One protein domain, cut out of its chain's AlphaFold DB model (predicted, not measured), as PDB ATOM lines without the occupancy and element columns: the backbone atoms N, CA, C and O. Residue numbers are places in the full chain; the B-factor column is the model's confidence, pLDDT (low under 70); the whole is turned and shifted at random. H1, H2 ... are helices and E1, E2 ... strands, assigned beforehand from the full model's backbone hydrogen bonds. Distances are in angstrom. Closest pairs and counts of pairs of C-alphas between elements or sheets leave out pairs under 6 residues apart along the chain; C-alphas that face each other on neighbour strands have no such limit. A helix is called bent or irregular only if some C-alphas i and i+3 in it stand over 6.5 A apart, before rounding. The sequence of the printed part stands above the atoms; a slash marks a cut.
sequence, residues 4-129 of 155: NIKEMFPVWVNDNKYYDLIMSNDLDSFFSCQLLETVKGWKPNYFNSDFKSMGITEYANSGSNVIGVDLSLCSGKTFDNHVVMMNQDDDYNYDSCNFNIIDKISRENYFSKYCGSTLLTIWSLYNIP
ATOM      1  N   ASN A   4     -67.953-106.786 -29.147       84.44
ATOM      2  CA  ASN A   4     -68.524-106.968 -30.485       84.44
ATOM      3  C   ASN A   4     -68.173-108.326 -31.113       84.44
ATOM      4  O   ASN A   4     -68.945-108.849 -31.900       84.44
ATOM      5  N   ILE A   5     -67.013-108.890 -30.768       83.31
ATOM      6  CA  ILE A   5     -66.583-110.211 -31.240       83.31
ATOM      7  C   ILE A   5     -67.274-111.313 -30.427       83.31
ATOM      8  O   ILE A   5     -67.710-112.311 -30.989       83.31
ATOM      9  N   LYS A   6     -67.420-111.124 -29.107       85.00
ATOM     10  CA  LYS A   6     -68.123-112.084 -28.240       85.00
ATOM     11  C   LYS A   6     -69.573-112.299 -28.672       85.00
ATOM     12  O   LYS A   6     -70.070-113.413 -28.577       85.00
ATOM     13  N   GLU A   7     -70.226-111.242 -29.145       89.62
ATOM     14  CA  GLU A   7     -71.614-111.262 -29.621       89.62
ATOM     15  C   GLU A   7     -71.805-112.053 -30.926       89.62
ATOM     16  O   GLU A   7     -72.932-112.417 -31.250       89.62
ATOM     17  N   MET A   8     -70.724-112.347 -31.659       91.69
ATOM     18  CA  MET A   8     -70.771-113.169 -32.876       91.69
ATOM     19  C   MET A   8     -70.783-114.671 -32.573       91.69
ATOM     20  O   MET A   8     -71.092-115.467 -33.458       91.69
ATOM     21  N   PHE A   9     -70.439-115.071 -31.346       95.06
ATOM     22  CA  PHE A   9     -70.475-116.471 -30.942       95.06
ATOM     23  C   PHE A   9     -71.894-116.935 -30.585       95.06
ATOM     24  O   PHE A   9     -72.727-116.129 -30.160       95.06
ATOM     25  N   PRO A  10     -72.172-118.247 -30.696       95.62
ATOM     26  CA  PRO A  10     -73.462-118.803 -30.311       95.62
ATOM     27  C   PRO A  10     -73.839-118.468 -28.863       95.62
ATOM     28  O   PRO A  10     -73.016-118.565 -27.955       95.62
ATOM     29  N   VAL A  11     -75.112-118.148 -28.613       94.31
ATOM     30  CA  VAL A  11     -75.595-117.693 -27.291       94.31
ATOM     31  C   VAL A  11     -75.276-118.690 -26.168       94.31
ATOM     32  O   VAL A  11     -74.969-118.282 -25.047       94.31
ATOM     33  N   TRP A  12     -75.286-119.992 -26.483       94.94
ATOM     34  CA  TRP A  12     -75.077-121.062 -25.509       94.94
ATOM     35  C   TRP A  12     -73.718-120.994 -24.807       94.94
ATOM     36  O   TRP A  12     -73.600-121.501 -23.693       94.94
ATOM     37  N   VAL A  13     -72.701-120.346 -25.390       95.06
ATOM     38  CA  VAL A  13     -71.382-120.222 -24.745       95.06
ATOM     39  C   VAL A  13     -71.474-119.481 -23.403       95.06
ATOM     40  O   VAL A  13     -70.686-119.704 -22.487       95.06
ATOM     41  N   ASN A  14     -72.494-118.640 -23.232       92.56
ATOM     42  CA  ASN A  14     -72.738-117.903 -21.996       92.56
ATOM     43  C   ASN A  14     -73.807-118.547 -21.098       92.56
ATOM     44  O   ASN A  14     -74.099-117.999 -20.036       92.56
ATOM     45  N   ASP A  15     -74.352-119.714 -21.459       89.62
ATOM     46  CA  ASP A  15     -75.361-120.390 -20.641       89.62
ATOM     47  C   ASP A  15     -74.786-120.809 -19.275       89.62
ATOM     48  O   ASP A  15     -73.604-121.145 -19.125       89.62
ATOM     49  N   ASN A  16     -75.671-120.841 -18.275       89.12
ATOM     50  CA  ASN A  16     -75.402-121.361 -16.927       89.12
ATOM     51  C   ASN A  16     -75.835-122.828 -16.763       89.12
ATOM     52  O   ASN A  16     -75.917-123.338 -15.646       89.12
ATOM     53  N   LYS A  17     -76.176-123.503 -17.865       92.19
ATOM     54  CA  LYS A  17     -76.533-124.924 -17.853       92.19
ATOM     55  C   LYS A  17     -75.277-125.772 -17.690       92.19
ATOM     56  O   LYS A  17     -74.182-125.367 -18.076       92.19
ATOM     57  N   TYR A  18     -75.457-126.963 -17.133       93.12
ATOM     58  CA  TYR A  18     -74.414-127.976 -17.124       93.12
ATOM     59  C   TYR A  18     -74.378-128.701 -18.474       93.12
ATOM     60  O   TYR A  18     -75.429-129.074 -19.003       93.12
ATOM     61  N   TYR A  19     -73.169-128.916 -18.986       95.44
ATOM     62  CA  TYR A  19     -72.902-129.714 -20.172       95.44
ATOM     63  C   TYR A  19     -71.797-130.720 -19.867       95.44
ATOM     64  O   TYR A  19     -70.848-130.409 -19.145       95.44
ATOM     65  N   ASP A  20     -71.909-131.906 -20.450       95.56
ATOM     66  CA  ASP A  20     -70.790-132.837 -20.522       95.56
ATOM     67  C   ASP A  20     -69.895-132.477 -21.714       95.56
ATOM     68  O   ASP A  20     -70.371-132.020 -22.754       95.56
ATOM     69  N   LEU A  21     -68.590-132.675 -21.574       96.38
ATOM     70  CA  LEU A  21     -67.616-132.375 -22.619       96.38
ATOM     71  C   LEU A  21     -67.205-133.653 -23.351       96.38
ATOM     72  O   LEU A  21     -67.009-134.703 -22.734       96.38
ATOM     73  N   ILE A  22     -67.056-133.534 -24.669       95.62
ATOM     74  CA  ILE A  22     -66.430-134.531 -25.531       95.62
ATOM     75  C   ILE A  22     -64.986-134.093 -25.746       95.62
ATOM     76  O   ILE A  22     -64.716-133.159 -26.501       95.62
ATOM     77  N   MET A  23     -64.077-134.782 -25.069       95.62
ATOM     78  CA  MET A  23     -62.636-134.579 -25.178       95.62
ATOM     79  C   MET A  23     -62.068-135.452 -26.302       95.62
ATOM     80  O   MET A  23     -62.471-136.606 -26.451       95.62
ATOM     81  N   SER A  24     -61.133-134.928 -27.090       93.50
ATOM     82  CA  SER A  24     -60.382-135.691 -28.093       93.50
ATOM     83  C   SER A  24     -59.003-136.095 -27.555       93.50
ATOM     84  O   SER A  24     -58.658-135.829 -26.404       93.50
ATOM     85  N   ASN A  25     -58.198-136.757 -28.383       92.31
ATOM     86  CA  ASN A  25     -56.808-137.081 -28.064       92.31
ATOM     87  C   ASN A  25     -55.814-135.921 -28.314       92.31
ATOM     88  O   ASN A  25     -54.609-136.149 -28.201       92.31
ATOM     89  N   ASP A  26     -56.292-134.714 -28.641       93.06
ATOM     90  CA  ASP A  26     -55.460-133.515 -28.790       93.06
ATOM     91  C   ASP A  26     -55.178-132.854 -27.425       93.06
ATOM     92  O   ASP A  26     -56.033-132.805 -26.535       93.06
ATOM     93  N   LEU A  27     -53.970-132.312 -27.254       95.06
ATOM     94  CA  LEU A  27     -53.605-131.544 -26.063       95.06
ATOM     95  C   LEU A  27     -54.424-130.254 -25.940       95.06
ATOM     96  O   LEU A  27     -54.750-129.861 -24.819       95.06
ATOM     97  N   ASP A  28     -54.772-129.606 -27.055       95.75
ATOM     98  CA  ASP A  28     -55.609-128.403 -27.034       95.75
ATOM     99  C   ASP A  28     -57.019-128.743 -26.528       95.75
ATOM    100  O   ASP A  28     -57.554-128.021 -25.682       95.75
ATOM    101  N   SER A  29     -57.567-129.904 -26.912       96.69
ATOM    102  CA  SER A  29     -58.804-130.454 -26.337       96.69
ATOM    103  C   SER A  29     -58.690-130.706 -24.833       96.69
ATOM    104  O   SER A  29     -59.552-130.276 -24.063       96.69
ATOM    105  N   PHE A  30     -57.610-131.364 -24.397       97.00
ATOM    106  CA  PHE A  30     -57.392-131.712 -22.992       97.00
ATOM    107  C   PHE A  30     -57.335-130.469 -22.092       97.00
ATOM    108  O   PHE A  30     -58.097-130.356 -21.128       97.00
ATOM    109  N   PHE A  31     -56.477-129.500 -22.424       97.31
ATOM    110  CA  PHE A  31     -56.346-128.280 -21.625       97.31
ATOM    111  C   PHE A  31     -57.605-127.412 -21.692       97.31
ATOM    112  O   PHE A  31     -57.986-126.810 -20.686       97.31
ATOM    113  N   SER A  32     -58.284-127.376 -22.841       97.81
ATOM    114  CA  SER A  32     -59.567-126.682 -22.979       97.81
ATOM    115  C   SER A  32     -60.642-127.290 -22.078       97.81
ATOM    116  O   SER A  32     -61.359-126.550 -21.404       97.81
ATOM    117  N   CYS A  33     -60.725-128.623 -22.000       98.00
ATOM    118  CA  CYS A  33     -61.638-129.313 -21.088       98.00
ATOM    119  C   CYS A  33     -61.346-128.961 -19.628       98.00
ATOM    120  O   CYS A  33     -62.263-128.609 -18.890       98.00
ATOM    121  N   GLN A  34     -60.076-128.986 -19.220       97.25
ATOM    122  CA  GLN A  34     -59.680-128.641 -17.852       97.25
ATOM    123  C   GLN A  34     -60.017-127.182 -17.497       97.25
ATOM    124  O   GLN A  34     -60.451-126.876 -16.381       97.25
ATOM    125  N   LEU A  35     -59.850-126.270 -18.456       96.38
ATOM    126  CA  LEU A  35     -60.217-124.871 -18.287       96.38
ATOM    127  C   LEU A  35     -61.733-124.707 -18.128       96.38
ATOM    128  O   LEU A  35     -62.176-124.027 -17.205       96.38
ATOM    129  N   LEU A  36     -62.522-125.361 -18.985       97.12
ATOM    130  CA  LEU A  36     -63.987-125.363 -18.920       97.12
ATOM    131  C   LEU A  36     -64.508-125.978 -17.619       97.12
ATOM    132  O   LEU A  36     -65.431-125.428 -17.019       97.12
ATOM    133  N   GLU A  37     -63.892-127.053 -17.129       96.38
ATOM    134  CA  GLU A  37     -64.209-127.611 -15.814       96.38
ATOM    135  C   GLU A  37     -63.963-126.577 -14.710       96.38
ATOM    136  O   GLU A  37     -64.811-126.376 -13.844       96.38
ATOM    137  N   THR A  38     -62.855-125.837 -14.787       94.50
ATOM    138  CA  THR A  38     -62.519-124.801 -13.799       94.50
ATOM    139  C   THR A  38     -63.501-123.625 -13.827       94.50
ATOM    140  O   THR A  38     -63.890-123.130 -12.771       94.50
ATOM    141  N   VAL A  39     -63.911-123.158 -15.013       94.81
ATOM    142  CA  VAL A  39     -64.756-121.954 -15.136       94.81
ATOM    143  C   VAL A  39     -66.257-122.221 -15.080       94.81
ATOM    144  O   VAL A  39     -67.016-121.349 -14.658       94.81
ATOM    145  N   LYS A  40     -66.704-123.395 -15.530       94.94
ATOM    146  CA  LYS A  40     -68.124-123.741 -15.687       94.94
ATOM    147  C   LYS A  40     -68.532-124.984 -14.896       94.94
ATOM    148  O   LYS A  40     -69.726-125.224 -14.733       94.94
ATOM    149  N   GLY A  41     -67.575-125.781 -14.422       94.88
ATOM    150  CA  GLY A  41     -67.838-127.068 -13.775       94.88
ATOM    151  C   GLY A  41     -68.203-128.195 -14.744       94.88
ATOM    152  O   GLY A  41     -68.637-129.248 -14.288       94.88
ATOM    153  N   TRP A  42     -68.074-127.985 -16.059       95.50
ATOM    154  CA  TRP A  42     -68.391-128.975 -17.097       95.50
ATOM    155  C   TRP A  42     -67.309-130.050 -17.173       95.50
ATOM    156  O   TRP A  42     -66.129-129.716 -17.230       95.50
ATOM    157  N   LYS A  43     -67.693-131.331 -17.188       95.31
ATOM    158  CA  LYS A  43     -66.735-132.443 -17.072       95.31
ATOM    159  C   LYS A  43     -66.541-133.209 -18.381       95.31
ATOM    160  O   LYS A  43     -67.525-133.443 -19.085       95.31
ATOM    161  N   PRO A  44     -65.314-133.671 -18.691       95.25
ATOM    162  CA  PRO A  44     -65.024-134.512 -19.853       95.25
ATOM    163  C   PRO A  44     -65.493-135.954 -19.635       95.25
ATOM    164  O   PRO A  44     -64.705-136.869 -19.412       95.25
ATOM    165  N   ASN A  45     -66.808-136.152 -19.685       95.12
ATOM    166  CA  ASN A  45     -67.434-137.459 -19.491       95.12
ATOM    167  C   ASN A  45     -67.504-138.299 -20.776       95.12
ATOM    168  O   ASN A  45     -67.845-139.483 -20.701       95.12
ATOM    169  N   TYR A  46     -67.164-137.708 -21.926       94.31
ATOM    170  CA  TYR A  46     -67.086-138.367 -23.224       94.31
ATOM    171  C   TYR A  46     -65.678-138.217 -23.806       94.31
ATOM    172  O   TYR A  46     -65.068-137.152 -23.710       94.31
ATOM    173  N   PHE A  47     -65.171-139.274 -24.439       93.31
ATOM    174  CA  PHE A  47     -63.834-139.291 -25.027       93.31
ATOM    175  C   PHE A  47     -63.850-139.852 -26.447       93.31
ATOM    176  O   PHE A  47     -64.336-140.957 -26.682       93.31
ATOM    177  N   ASN A  48     -63.300-139.103 -27.395       87.56
ATOM    178  CA  ASN A  48     -63.199-139.480 -28.795       87.56
ATOM    179  C   ASN A  48     -61.726-139.678 -29.187       87.56
ATOM    180  O   ASN A  48     -61.034-138.726 -29.543       87.56
ATOM    181  N   SER A  49     -61.234-140.918 -29.099       78.69
ATOM    182  CA  SER A  49     -59.819-141.233 -29.343       78.69
ATOM    183  C   SER A  49     -59.467-141.494 -30.804       78.69
ATOM    184  O   SER A  49     -58.316-141.313 -31.192       78.69
ATOM    185  N   ASP A  50     -60.412-142.015 -31.588       78.69
ATOM    186  CA  ASP A  50     -60.145-142.536 -32.934       78.69
ATOM    187  C   ASP A  50     -61.164-142.088 -33.989       78.69
ATOM    188  O   ASP A  50     -61.105-142.554 -35.127       78.69
ATOM    189  N   PHE A  51     -62.087-141.193 -33.621       76.00
ATOM    190  CA  PHE A  51     -63.168-140.680 -34.469       76.00
ATOM    191  C   PHE A  51     -64.106-141.762 -35.023       76.00
ATOM    192  O   PHE A  51     -64.928-141.477 -35.893       76.00
ATOM    193  N   LYS A  52     -64.021-142.997 -34.509       81.38
ATOM    194  CA  LYS A  52     -64.894-144.120 -34.885       81.38
ATOM    195  C   LYS A  52     -65.867-144.469 -33.776       81.38
ATOM    196  O   LYS A  52     -66.975-144.918 -34.057       81.38
ATOM    197  N   SER A  53     -65.454-144.289 -32.526       80.06
ATOM    198  CA  SER A  53     -66.282-144.576 -31.361       80.06
ATOM    199  C   SER A  53     -66.051-143.564 -30.245       80.06
ATOM    200  O   SER A  53     -65.015-142.905 -30.180       80.06
ATOM    201  N   MET A  54     -67.050-143.433 -29.375       85.81
ATOM    202  CA  MET A  54     -67.010-142.530 -28.233       85.81
ATOM    203  C   MET A  54     -66.975-143.354 -26.950       85.81
ATOM    204  O   MET A  54     -67.895-144.122 -26.672       85.81
ATOM    205  N   GLY A  55     -65.903-143.199 -26.181       88.06
ATOM    206  CA  GLY A  55     -65.842-143.658 -24.802       88.06
ATOM    207  C   GLY A  55     -66.739-142.786 -23.929       88.06
ATOM    208  O   GLY A  55     -66.838-141.579 -24.145       88.06
ATOM    209  N   ILE A  56     -67.401-143.401 -22.953       92.19
ATOM    210  CA  ILE A  56     -68.334-142.731 -22.047       92.19
ATOM    211  C   ILE A  56     -67.983-143.163 -20.626       92.19
ATOM    212  O   ILE A  56     -67.777-144.349 -20.370       92.19
ATOM    213  N   THR A  57     -67.894-142.207 -19.708       90.88
ATOM    214  CA  THR A  57     -67.699-142.501 -18.283       90.88
ATOM    215  C   THR A  57     -69.019-142.908 -17.621       90.88
ATOM    216  O   THR A  57     -70.101-142.568 -18.092       90.88
ATOM    217  N   GLU A  58     -68.950-143.582 -16.474       90.94
ATOM    218  CA  GLU A  58     -70.140-143.927 -15.676       90.94
ATOM    219  C   GLU A  58     -70.902-142.703 -15.126       90.94
ATOM    220  O   GLU A  58     -72.051-142.828 -14.707       90.94
ATOM    221  N   TYR A  59     -70.280-141.518 -15.150       89.56
ATOM    222  CA  TYR A  59     -70.850-140.256 -14.666       89.56
ATOM    223  C   TYR A  59     -71.543-139.440 -15.761       89.56
ATOM    224  O   TYR A  59     -72.089-138.376 -15.465       89.56
ATOM    225  N   ALA A  60     -71.503-139.904 -17.014       88.88
ATOM    226  CA  ALA A  60     -72.104-139.196 -18.133       88.88
ATOM    227  C   ALA A  60     -73.615-139.037 -17.941       88.88
ATOM    228  O   ALA A  60     -74.342-139.997 -17.662       88.88
ATOM    229  N   ASN A  61     -74.107-137.815 -18.121       80.06
ATOM    230  CA  ASN A  61     -75.523-137.536 -18.020       80.06
ATOM    231  C   ASN A  61     -76.213-137.962 -19.322       80.06
ATOM    232  O   ASN A  61     -75.987-137.400 -20.391       80.06
ATOM    233  N   SER A  62     -77.122-138.932 -19.225       63.25
ATOM    234  CA  SER A  62     -77.864-139.504 -20.359       63.25
ATOM    235  C   SER A  62     -78.796-138.497 -21.068       63.25
ATOM    236  O   SER A  62     -79.447-138.846 -22.050       63.25
ATOM    237  N   GLY A  63     -78.880-137.255 -20.572       59.09
ATOM    238  CA  GLY A  63     -79.824-136.203 -20.957       59.09
ATOM    239  C   GLY A  63     -79.413-135.246 -22.087       59.09
ATOM    240  O   GLY A  63     -79.984-134.164 -22.173       59.09
ATOM    241  N   SER A  64     -78.500-135.620 -22.991       61.56
ATOM    242  CA  SER A  64     -78.310-134.988 -24.326       61.56
ATOM    243  C   SER A  64     -77.694-133.576 -24.427       61.56
ATOM    244  O   SER A  64     -77.747-132.961 -25.490       61.56
ATOM    245  N   ASN A  65     -77.031-133.068 -23.387       85.44
ATOM    246  CA  ASN A  65     -76.339-131.772 -23.438       85.44
ATOM    247  C   ASN A  65     -74.819-131.955 -23.429       85.44
ATOM    248  O   ASN A  65     -74.170-131.779 -22.400       85.44
ATOM    249  N   VAL A  66     -74.268-132.311 -24.590       93.25
ATOM    250  CA  VAL A  66     -72.824-132.482 -24.795       93.25
ATOM    251  C   VAL A  66     -72.231-131.341 -25.621       93.25
ATOM    252  O   VAL A  66     -72.904-130.792 -26.496       93.25
ATOM    253  N   ILE A  67     -70.977-130.991 -25.343       96.38
ATOM    254  CA  ILE A  67     -70.199-130.000 -26.090       96.38
ATOM    255  C   ILE A  67     -68.925-130.662 -26.618       96.38
ATOM    256  O   ILE A  67     -68.154-131.228 -25.845       96.38
ATOM    257  N   GLY A  68     -68.689-130.568 -27.926       96.19
ATOM    258  CA  GLY A  68     -67.392-130.887 -28.522       96.19
ATOM    259  C   GLY A  68     -66.323-129.890 -28.082       96.19
ATOM    260  O   GLY A  68     -66.581-128.689 -28.045       96.19
ATOM    261  N   VAL A  69     -65.130-130.367 -27.731       97.56
ATOM    262  CA  VAL A  69     -64.007-129.493 -27.376       97.56
ATOM    263  C   VAL A  69     -62.826-129.819 -28.270       97.56
ATOM    264  O   VAL A  69     -62.337-130.947 -28.267       97.56
ATOM    265  N   ASP A  70     -62.387-128.822 -29.031       96.38
ATOM    266  CA  ASP A  70     -61.391-128.958 -30.092       96.38
ATOM    267  C   ASP A  70     -61.782-130.053 -31.104       96.38
ATOM    268  O   ASP A  70     -61.007-130.915 -31.515       96.38
ATOM    269  N   LEU A  71     -63.073-130.061 -31.449       93.12
ATOM    270  CA  LEU A  71     -63.698-131.067 -32.299       93.12
ATOM    271  C   LEU A  71     -64.799-130.425 -33.139       93.12
ATOM    272  O   LEU A  71     -65.837-130.027 -32.616       93.12
ATOM    273  N   SER A  72     -64.634-130.383 -34.454       93.88
ATOM    274  CA  SER A  72     -65.626-129.762 -35.335       93.88
ATOM    275  C   SER A  72     -66.777-130.724 -35.629       93.88
ATOM    276  O   SER A  72     -66.693-131.579 -36.510       93.88
ATOM    277  N   LEU A  73     -67.862-130.604 -34.865       93.50
ATOM    278  CA  LEU A  73     -69.088-131.367 -35.094       93.50
ATOM    279  C   LEU A  73     -69.859-130.794 -36.288       93.50
ATOM    280  O   LEU A  73     -69.998-129.578 -36.406       93.50
ATOM    281  N   CYS A  74     -70.444-131.662 -37.118       92.50
ATOM    282  CA  CYS A  74     -71.338-131.230 -38.200       92.50
ATOM    283  C   CYS A  74     -72.639-130.596 -37.675       92.50
ATOM    284  O   CYS A  74     -73.285-129.833 -38.381       92.50
ATOM    285  N   SER A  75     -73.042-130.933 -36.447       92.81
ATOM    286  CA  SER A  75     -74.207-130.373 -35.764       92.81
ATOM    287  C   SER A  75     -74.014-130.467 -34.250       92.81
ATOM    288  O   SER A  75     -73.409-131.423 -33.760       92.81
ATOM    289  N   GLY A  76     -74.554-129.496 -33.514       94.31
ATOM    290  CA  GLY A  76     -74.478-129.434 -32.058       94.31
ATOM    291  C   GLY A  76     -73.354-128.534 -31.551       94.31
ATOM    292  O   GLY A  76     -72.559-127.989 -32.309       94.31
ATOM    293  N   LYS A  77     -73.301-128.348 -30.234       96.62
ATOM    294  CA  LYS A  77     -72.432-127.349 -29.602       96.62
ATOM    295  C   LYS A  77     -70.983-127.792 -29.645       96.62
ATOM    296  O   LYS A  77     -70.671-128.917 -29.256       96.62
ATOM    297  N   THR A  78     -70.098-126.902 -30.071       97.12
ATOM    298  CA  THR A  78     -68.664-127.172 -30.026       97.12
ATOM    299  C   THR A  78     -67.835-125.906 -29.853       97.12
ATOM    300  O   THR A  78     -68.216-124.841 -30.334       97.12
ATOM    301  N   PHE A  79     -66.711-126.027 -29.153       97.94
ATOM    302  CA  PHE A  79     -65.597-125.091 -29.237       97.94
ATOM    303  C   PHE A  79     -64.542-125.691 -30.155       97.94
ATOM    304  O   PHE A  79     -64.031-126.771 -29.859       97.94
ATOM    305  N   ASP A  80     -64.185-125.001 -31.232       95.00
ATOM    306  CA  ASP A  80     -63.123-125.446 -32.129       95.00
ATOM    307  C   ASP A  80     -62.507-124.271 -32.900       95.00
ATOM    308  O   ASP A  80     -63.015-123.149 -32.889       95.00
ATOM    309  N   ASN A  81     -61.387-124.522 -33.567       94.38
ATOM    310  CA  ASN A  81     -60.694-123.550 -34.408       94.38
ATOM    311  C   ASN A  81     -60.377-124.108 -35.808       94.38
ATOM    312  O   ASN A  81     -59.596-123.501 -36.543       94.38
ATOM    313  N   HIS A  82     -60.913-125.266 -36.199       94.75
ATOM    314  CA  HIS A  82     -60.554-125.872 -37.478       94.75
ATOM    315  C   HIS A  82     -61.191-125.120 -38.651       94.75
ATOM    316  O   HIS A  82     -62.218-124.457 -38.521       94.75
ATOM    317  N   VAL A  83     -60.582-125.227 -39.830       96.06
ATOM    318  CA  VAL A  83     -61.207-124.753 -41.070       96.06
ATOM    319  C   VAL A  83     -62.115-125.867 -41.574       96.06
ATOM    320  O   VAL A  83     -61.625-126.934 -41.940       96.06
ATOM    321  N   VAL A  84     -63.426-125.627 -41.556       95.81
ATOM    322  CA  VAL A  84     -64.449-126.643 -41.871       95.81
ATOM    323  C   VAL A  84     -65.130-126.425 -43.222       95.81
ATOM    324  O   VAL A  84     -65.735-127.351 -43.754       95.81
ATOM    325  N   MET A  85     -65.018-125.222 -43.787       96.06
ATOM    326  CA  MET A  85     -65.623-124.861 -45.068       96.06
ATOM    327  C   MET A  85     -64.644-125.097 -46.223       96.06
ATOM    328  O   MET A  85     -63.461-124.751 -46.139       96.06
ATOM    329  N   MET A  86     -65.131-125.650 -47.333       94.69
ATOM    330  CA  MET A  86     -64.361-125.772 -48.574       94.69
ATOM    331  C   MET A  86     -64.427-124.478 -49.394       94.69
ATOM    332  O   MET A  86     -63.408-124.089 -49.970       94.69
ATOM    333  N   ASN A  87     -65.574-123.788 -49.377       95.19
ATOM    334  CA  ASN A  87     -65.823-122.483 -50.006       95.19
ATOM    335  C   ASN A  87     -66.495-121.507 -49.017       95.19
ATOM    336  O   ASN A  87     -67.064-121.932 -48.019       95.19
ATOM    337  N   GLN A  88     -66.450-120.196 -49.278       92.75
ATOM    338  CA  GLN A  88     -66.963-119.173 -48.336       92.75
ATOM    339  C   GLN A  88     -68.494-119.173 -48.148       92.75
ATOM    340  O   GLN A  88     -68.999-118.566 -47.200       92.75
ATOM    341  N   ASP A  89     -69.215-119.830 -49.056       94.75
ATOM    342  CA  ASP A  89     -70.676-119.941 -49.054       94.75
ATOM    343  C   ASP A  89     -71.165-121.340 -48.639       94.75
ATOM    344  O   ASP A  89     -72.357-121.630 -48.749       94.75
ATOM    345  N   ASP A  90     -70.264-122.218 -48.186       95.12
ATOM    346  CA  ASP A  90     -70.643-123.541 -47.690       95.12
ATOM    347  C   ASP A  90     -71.483-123.424 -46.406       95.12
ATOM    348  O   ASP A  90     -71.277-122.534 -45.577       95.12
ATOM    349  N   ASP A  91     -72.415-124.362 -46.224       95.00
ATOM    350  CA  ASP A  91     -73.153-124.492 -44.969       95.00
ATOM    351  C   ASP A  91     -72.233-125.009 -43.853       95.00
ATOM    352  O   ASP A  91     -71.267-125.739 -44.095       95.00
ATOM    353  N   TYR A  92     -72.538-124.632 -42.617       95.38
ATOM    354  CA  TYR A  92     -71.715-124.948 -41.458       95.38
ATOM    355  C   TYR A  92     -72.569-125.133 -40.203       95.38
ATOM    356  O   TYR A  92     -73.765-124.853 -40.160       95.38
ATOM    357  N   ASN A  93     -71.932-125.606 -39.138       96.50
ATOM    358  CA  ASN A  93     -72.587-125.769 -37.853       96.50
ATOM    359  C   ASN A  93     -72.760-124.415 -37.137       96.50
ATOM    360  O   ASN A  93     -71.811-123.897 -36.553       96.50
ATOM    361  N   TYR A  94     -73.979-123.867 -37.135       95.38
ATOM    362  CA  TYR A  94     -74.312-122.599 -36.464       95.38
ATOM    363  C   TYR A  94     -74.138-122.623 -34.934       95.38
ATOM    364  O   TYR A  94     -74.098-121.565 -34.311       95.38
ATOM    365  N   ASP A  95     -74.024-123.806 -34.324       96.56
ATOM    366  CA  ASP A  95     -73.723-123.965 -32.899       96.56
ATOM    367  C   ASP A  95     -72.207-124.035 -32.611       96.56
ATOM    368  O   ASP A  95     -71.822-124.187 -31.448       96.56
ATOM    369  N   SER A  96     -71.337-123.920 -33.622       96.81
ATOM    370  CA  SER A  96     -69.880-123.915 -33.432       96.81
ATOM    371  C   SER A  96     -69.370-122.543 -32.978       96.81
ATOM    372  O   SER A  96     -69.593-121.506 -33.604       96.81
ATOM    373  N   CYS A  97     -68.642-122.543 -31.865       97.12
ATOM    374  CA  CYS A  97     -67.875-121.413 -31.372       97.12
ATOM    375  C   CYS A  97     -66.479-121.430 -32.015       97.12
ATOM    376  O   CYS A  97     -65.509-121.856 -31.385       97.12
ATOM    377  N   ASN A  98     -66.390-120.960 -33.263       96.50
ATOM    378  CA  ASN A  98     -65.166-120.987 -34.065       96.50
ATOM    379  C   ASN A  98     -64.956-119.679 -34.852       96.50
ATOM    380  O   ASN A  98     -65.777-119.286 -35.682       96.50
ATOM    381  N   PHE A  99     -63.815-119.020 -34.628       95.00
ATOM    382  CA  PHE A  99     -63.428-117.794 -35.340       95.00
ATOM    383  C   PHE A  99     -63.322-117.970 -36.855       95.00
ATOM    384  O   PHE A  99     -63.731-117.095 -37.610       95.00
ATOM    385  N   ASN A 100     -62.812-119.114 -37.306       96.06
ATOM    386  CA  ASN A 100     -62.657-119.401 -38.726       96.06
ATOM    387  C   ASN A 100     -64.013-119.546 -39.433       96.06
ATOM    388  O   ASN A 100     -64.098-119.276 -40.625       96.06
ATOM    389  N   ILE A 101     -65.085-119.896 -38.715       95.62
ATOM    390  CA  ILE A 101     -66.448-119.851 -39.262       95.62
ATOM    391  C   ILE A 101     -66.943-118.406 -39.358       95.62
ATOM    392  O   ILE A 101     -67.442-118.000 -40.407       95.62
ATOM    393  N   ILE A 102     -66.760-117.618 -38.293       93.62
ATOM    394  CA  ILE A 102     -67.158-116.203 -38.242       93.62
ATOM    395  C   ILE A 102     -66.547-115.410 -39.407       93.62
ATOM    396  O   ILE A 102     -67.252-114.667 -40.093       93.62
ATOM    397  N   ASP A 103     -65.257-115.621 -39.668       94.06
ATOM    398  CA  ASP A 103     -64.511-114.935 -40.725       94.06
ATOM    399  C   ASP A 103     -64.687-115.582 -42.112       94.06
ATOM    400  O   ASP A 103     -64.021-115.193 -43.074       94.06
ATOM    401  N   LYS A 104     -65.581-116.574 -42.238       95.81
ATOM    402  CA  LYS A 104     -65.818-117.337 -43.472       95.81
ATOM    403  C   LYS A 104     -64.529-117.892 -44.089       95.81
ATOM    404  O   LYS A 104     -64.304-117.825 -45.300       95.81
ATOM    405  N   ILE A 105     -63.653-118.429 -43.245       97.38
ATOM    406  CA  ILE A 105     -62.405-119.040 -43.680       97.38
ATOM    407  C   ILE A 105     -62.698-120.380 -44.341       97.38
ATOM    408  O   ILE A 105     -63.303-121.281 -43.764       97.38
ATOM    409  N   SER A 106     -62.206-120.505 -45.560       96.94
ATOM    410  CA  SER A 106     -62.288-121.676 -46.406       96.94
ATOM    411  C   SER A 106     -60.915-121.979 -47.005       96.94
ATOM    412  O   SER A 106     -59.905-121.330 -46.707       96.94
ATOM    413  N   ARG A 107     -60.848-122.965 -47.898       95.31
ATOM    414  CA  ARG A 107     -59.632-123.246 -48.671       95.31
ATOM    415  C   ARG A 107     -59.149-122.031 -49.476       95.31
ATOM    416  O   ARG A 107     -57.947-121.875 -49.671       95.31
ATOM    417  N   GLU A 108     -60.058-121.187 -49.956       96.44
ATOM    418  CA  GLU A 108     -59.754-120.087 -50.884       96.44
ATOM    419  C   GLU A 108     -59.017-118.922 -50.214       96.44
ATOM    420  O   GLU A 108     -58.213-118.242 -50.847       96.44
ATOM    421  N   ASN A 109     -59.264-118.705 -48.922       95.56
ATOM    422  CA  ASN A 109     -58.677-117.627 -48.126       95.56
ATOM    423  C   ASN A 109     -57.895-118.165 -46.909       95.56
ATOM    424  O   ASN A 109     -57.638-117.420 -45.964       95.56
ATOM    425  N   TYR A 110     -57.464-119.432 -46.957       94.69
ATOM    426  CA  TYR A 110     -56.860-120.177 -45.844       94.69
ATOM    427  C   TYR A 110     -55.705-119.451 -45.138       94.69
ATOM    428  O   TYR A 110     -55.539-119.569 -43.928       94.69
ATOM    429  N   PHE A 111     -54.908-118.663 -45.865       95.38
ATOM    430  CA  PHE A 111     -53.797-117.894 -45.288       95.38
ATOM    431  C   PHE A 111     -54.232-116.759 -44.347       95.38
ATOM    432  O   PHE A 111     -53.390-116.197 -43.653       95.38
ATOM    433  N   SER A 112     -55.527-116.443 -44.305       95.12
ATOM    434  CA  SER A 112     -56.117-115.475 -43.376       95.12
ATOM    435  C   SER A 112     -56.707-116.137 -42.130       95.12
ATOM    436  O   SER A 112     -57.294-115.442 -41.307       95.12
ATOM    437  N   LYS A 113     -56.582-117.467 -41.985       93.75
ATOM    438  CA  LYS A 113     -57.164-118.199 -40.859       93.75
ATOM    439  C   LYS A 113     -56.671-117.660 -39.516       93.75
ATOM    440  O   LYS A 113     -55.496-117.326 -39.342       93.75
ATOM    441  N   TYR A 114     -57.547-117.705 -38.524       92.69
ATOM    442  CA  TYR A 114     -57.143-117.683 -37.133       92.69
ATOM    443  C   TYR A 114     -56.324-118.948 -36.825       92.69
ATOM    444  O   TYR A 114     -56.805-120.076 -36.958       92.69
ATOM    445  N   CYS A 115     -55.062-118.744 -36.442       89.62
ATOM    446  CA  CYS A 115     -54.106-119.807 -36.105       89.62
ATOM    447  C   CYS A 115     -53.977-120.058 -34.596       89.62
ATOM    448  O   CYS A 115     -53.151-120.873 -34.191       89.62
ATOM    449  N   GLY A 116     -54.717-119.325 -33.760       89.56
ATOM    450  CA  GLY A 116     -54.707-119.563 -32.320       89.56
ATOM    451  C   GLY A 116     -55.500-120.817 -31.961       89.56
ATOM    452  O   GLY A 116     -56.286-121.322 -32.759       89.56
ATOM    453  N   SER A 117     -55.272-121.323 -30.759       94.38
ATOM    454  CA  SER A 117     -55.828-122.592 -30.297       94.38
ATOM    455  C   SER A 117     -57.260-122.430 -29.752       94.38
ATOM    456  O   SER A 117     -57.678-121.317 -29.399       94.38
ATOM    457  N   THR A 118     -58.010-123.529 -29.670       96.75
ATOM    458  CA  THR A 118     -59.316-123.617 -29.002       96.75
ATOM    459  C   THR A 118     -59.202-123.164 -27.541       96.75
ATOM    460  O   THR A 118     -60.026-122.370 -27.073       96.75
ATOM    461  N   LEU A 119     -58.120-123.552 -26.853       96.06
ATOM    462  CA  LEU A 119     -57.829-123.110 -25.487       96.06
ATOM    463  C   LEU A 119     -57.766-121.584 -25.381       96.06
ATOM    464  O   LEU A 119     -58.411-121.005 -24.509       96.06
ATOM    465  N   LEU A 120     -57.029-120.912 -26.274       93.69
ATOM    466  CA  LEU A 120     -56.894-119.449 -26.249       93.69
ATOM    467  C   LEU A 120     -58.222-118.734 -26.522       93.69
ATOM    468  O   LEU A 120     -58.499-117.689 -25.921       93.69
ATOM    469  N   THR A 121     -59.060-119.306 -27.389       94.06
ATOM    470  CA  THR A 121     -60.417-118.809 -27.640       94.06
ATOM    471  C   THR A 121     -61.244-118.837 -26.355       94.06
ATOM    472  O   THR A 121     -61.760-117.796 -25.943       94.06
ATOM    473  N   ILE A 122     -61.308-119.989 -25.677       95.62
ATOM    474  CA  ILE A 122     -62.047-120.170 -24.415       95.62
ATOM    475  C   ILE A 122     -61.500-119.242 -23.323       95.62
ATOM    476  O   ILE A 122     -62.264-118.555 -22.638       95.62
ATOM    477  N   TRP A 123     -60.175-119.163 -23.202       93.50
ATOM    478  CA  TRP A 123     -59.491-118.316 -22.226       93.50
ATOM    479  C   TRP A 123     -59.886-116.843 -22.369       93.50
ATOM    480  O   TRP A 123     -60.204-116.164 -21.388       93.50
ATOM    481  N   SER A 124     -59.908-116.348 -23.609       91.00
ATOM    482  CA  SER A 124     -60.274-114.963 -23.909       91.00
ATOM    483  C   SER A 124     -61.778-114.708 -23.822       91.00
ATOM    484  O   SER A 124     -62.194-113.595 -23.475       91.00
ATOM    485  N   LEU A 125     -62.604-115.714 -24.126       93.06
ATOM    486  CA  LEU A 125     -64.062-115.629 -24.056       93.06
ATOM    487  C   LEU A 125     -64.519-115.387 -22.616       93.06
ATOM    488  O   LEU A 125     -65.276-114.444 -22.361       93.06
ATOM    489  N   TYR A 126     -63.972-116.150 -21.668       92.94
ATOM    490  CA  TYR A 126     -64.305-116.045 -20.245       92.94
ATOM    491  C   TYR A 126     -63.419-115.070 -19.456       92.94
ATOM    492  O   TYR A 126     -63.540-114.996 -18.237       92.94
ATOM    493  N   ASN A 127     -62.577-114.277 -20.136       90.00
ATOM    494  CA  ASN A 127     -61.693-113.273 -19.524       90.00
ATOM    495  C   ASN A 127     -60.866-113.835 -18.349       90.00
ATOM    496  O   ASN A 127     -60.757-113.207 -17.296       90.00
ATOM    497  N   ILE A 128     -60.297-115.028 -18.520       87.06
ATOM    498  CA  ILE A 128     -59.555-115.699 -17.450       87.06
ATOM    499  C   ILE A 128     -58.209-114.978 -17.258       87.06
ATOM    500  O   ILE A 128     -57.457-114.834 -18.227       87.06
ATOM    501  N   PRO A 129     -57.880-114.497 -16.044       82.50
ATOM    502  CA  PRO A 129     -56.646-113.758 -15.817       82.50
ATOM    503  C   PRO A 129     -55.426-114.665 -15.996       82.50
ATOM    504  O   PRO A 129     -55.435-115.830 -15.597       82.50
TER     505      PRO A 129
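Overview. This is residues 4 to 129 of the 155 residues of an uncharacterized protein of Desulfotomaculum reducens (strain MI-1) (UniProt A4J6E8). A small sheet of three parallel strands, E2 E1 E3, has H2 packed along one face, and H5 lies side by side with H2. From E3, residues 70 to 98 make a long winding stretch with no named element, and H4 lies far from the sheet; residues 49 to 65 make another long loop between E2 and E3. The 126 printed residues hold five named helices and three named strands, in the order H1 E1 H2 E2 E3 H3 H4 H5, with 51 residues, under half, in named elements of a mixed class. The whole is compact, with a radius of gyration of the C-alphas of 14.2 A and spans of 44 by 36 by 25 A.

Arrangement. In the sheet E1, residues 20 to 24, is the inner strand, and E2, residues 43 to 48, and E3, residues 66 to 69, are the edge strands. E1 and E3 are parallel at 33 degrees, with N 22 and O 67 within hydrogen-bond range at 2.8 A. E2 and E1 are parallel at 39 degrees, with N 21 and O 43 at 2.8 A and N 23 and O 46 at 2.9 A. Residues 78 to 79 pair in parallel with residues 68 to 69 of E3 and with residues 96 to 97, and residues 55 to 56 pair antiparallel with residues 46 to 47 of E2. H2, residues 27 to 40, is on the sheet at a height of 8.2 A, over E2 and E1, along the strands at 6 degrees to E1 on the local plane; with H2 on one face, the sheet makes two layers. The closest C-alphas of E1 and H2 are those of Met 23 and Ser 29, 5.7 A apart. E1, H2 and E2 form a strand-helix-strand unit, two parallel neighbour strands joined through a helix, with a right-handed crossover. H5, residues 118 to 125, touches H2 at a shallow tilt of 29 degrees, the same way, the closest C-alphas being those of Ser 32 and Leu 119, 4.7 A apart. H1, residues 11 to 14, H3, residues 99 to 102, and H4, residues 107 to 112, touch no helix and are not on the sheet. Every O i to N i+4 pair is within hydrogen-bond range in H2 and H5; H4 has 0 of 2 and 1 of 3 O i to N i+3 pairs, and H1 and H3 are too short for an O i to N i+4 pair.

Along the chain. E1 spans 13.2 A, E2 14.1 A and E3 9.7 A. H2 spans 19.5 A from C-alpha 27 at (-53.605, -131.544, -26.063). H1 spans 6.0 A from C-alpha 11 at (-75.595, -117.693, -27.291), and is neither bent nor irregular, but only just. H3 spans 5.0 A; H4 spans 10.0 A and is irregular, with C-alphas 108 and 111 8.5 A apart. H5 spans 10.5 A and ends at C-alpha 125 at (-64.062, -115.629, -24.056).

Size, cuts and confidence. The two C-alphas farthest apart, those of Glu 58 and Glu 108, are 43.8 A apart. The printed part has no cut, and the links E2 to E3 and E3 to H3 are long. The mean pLDDT of the printed part is 92.4, and residues 62 to 64 are under 70.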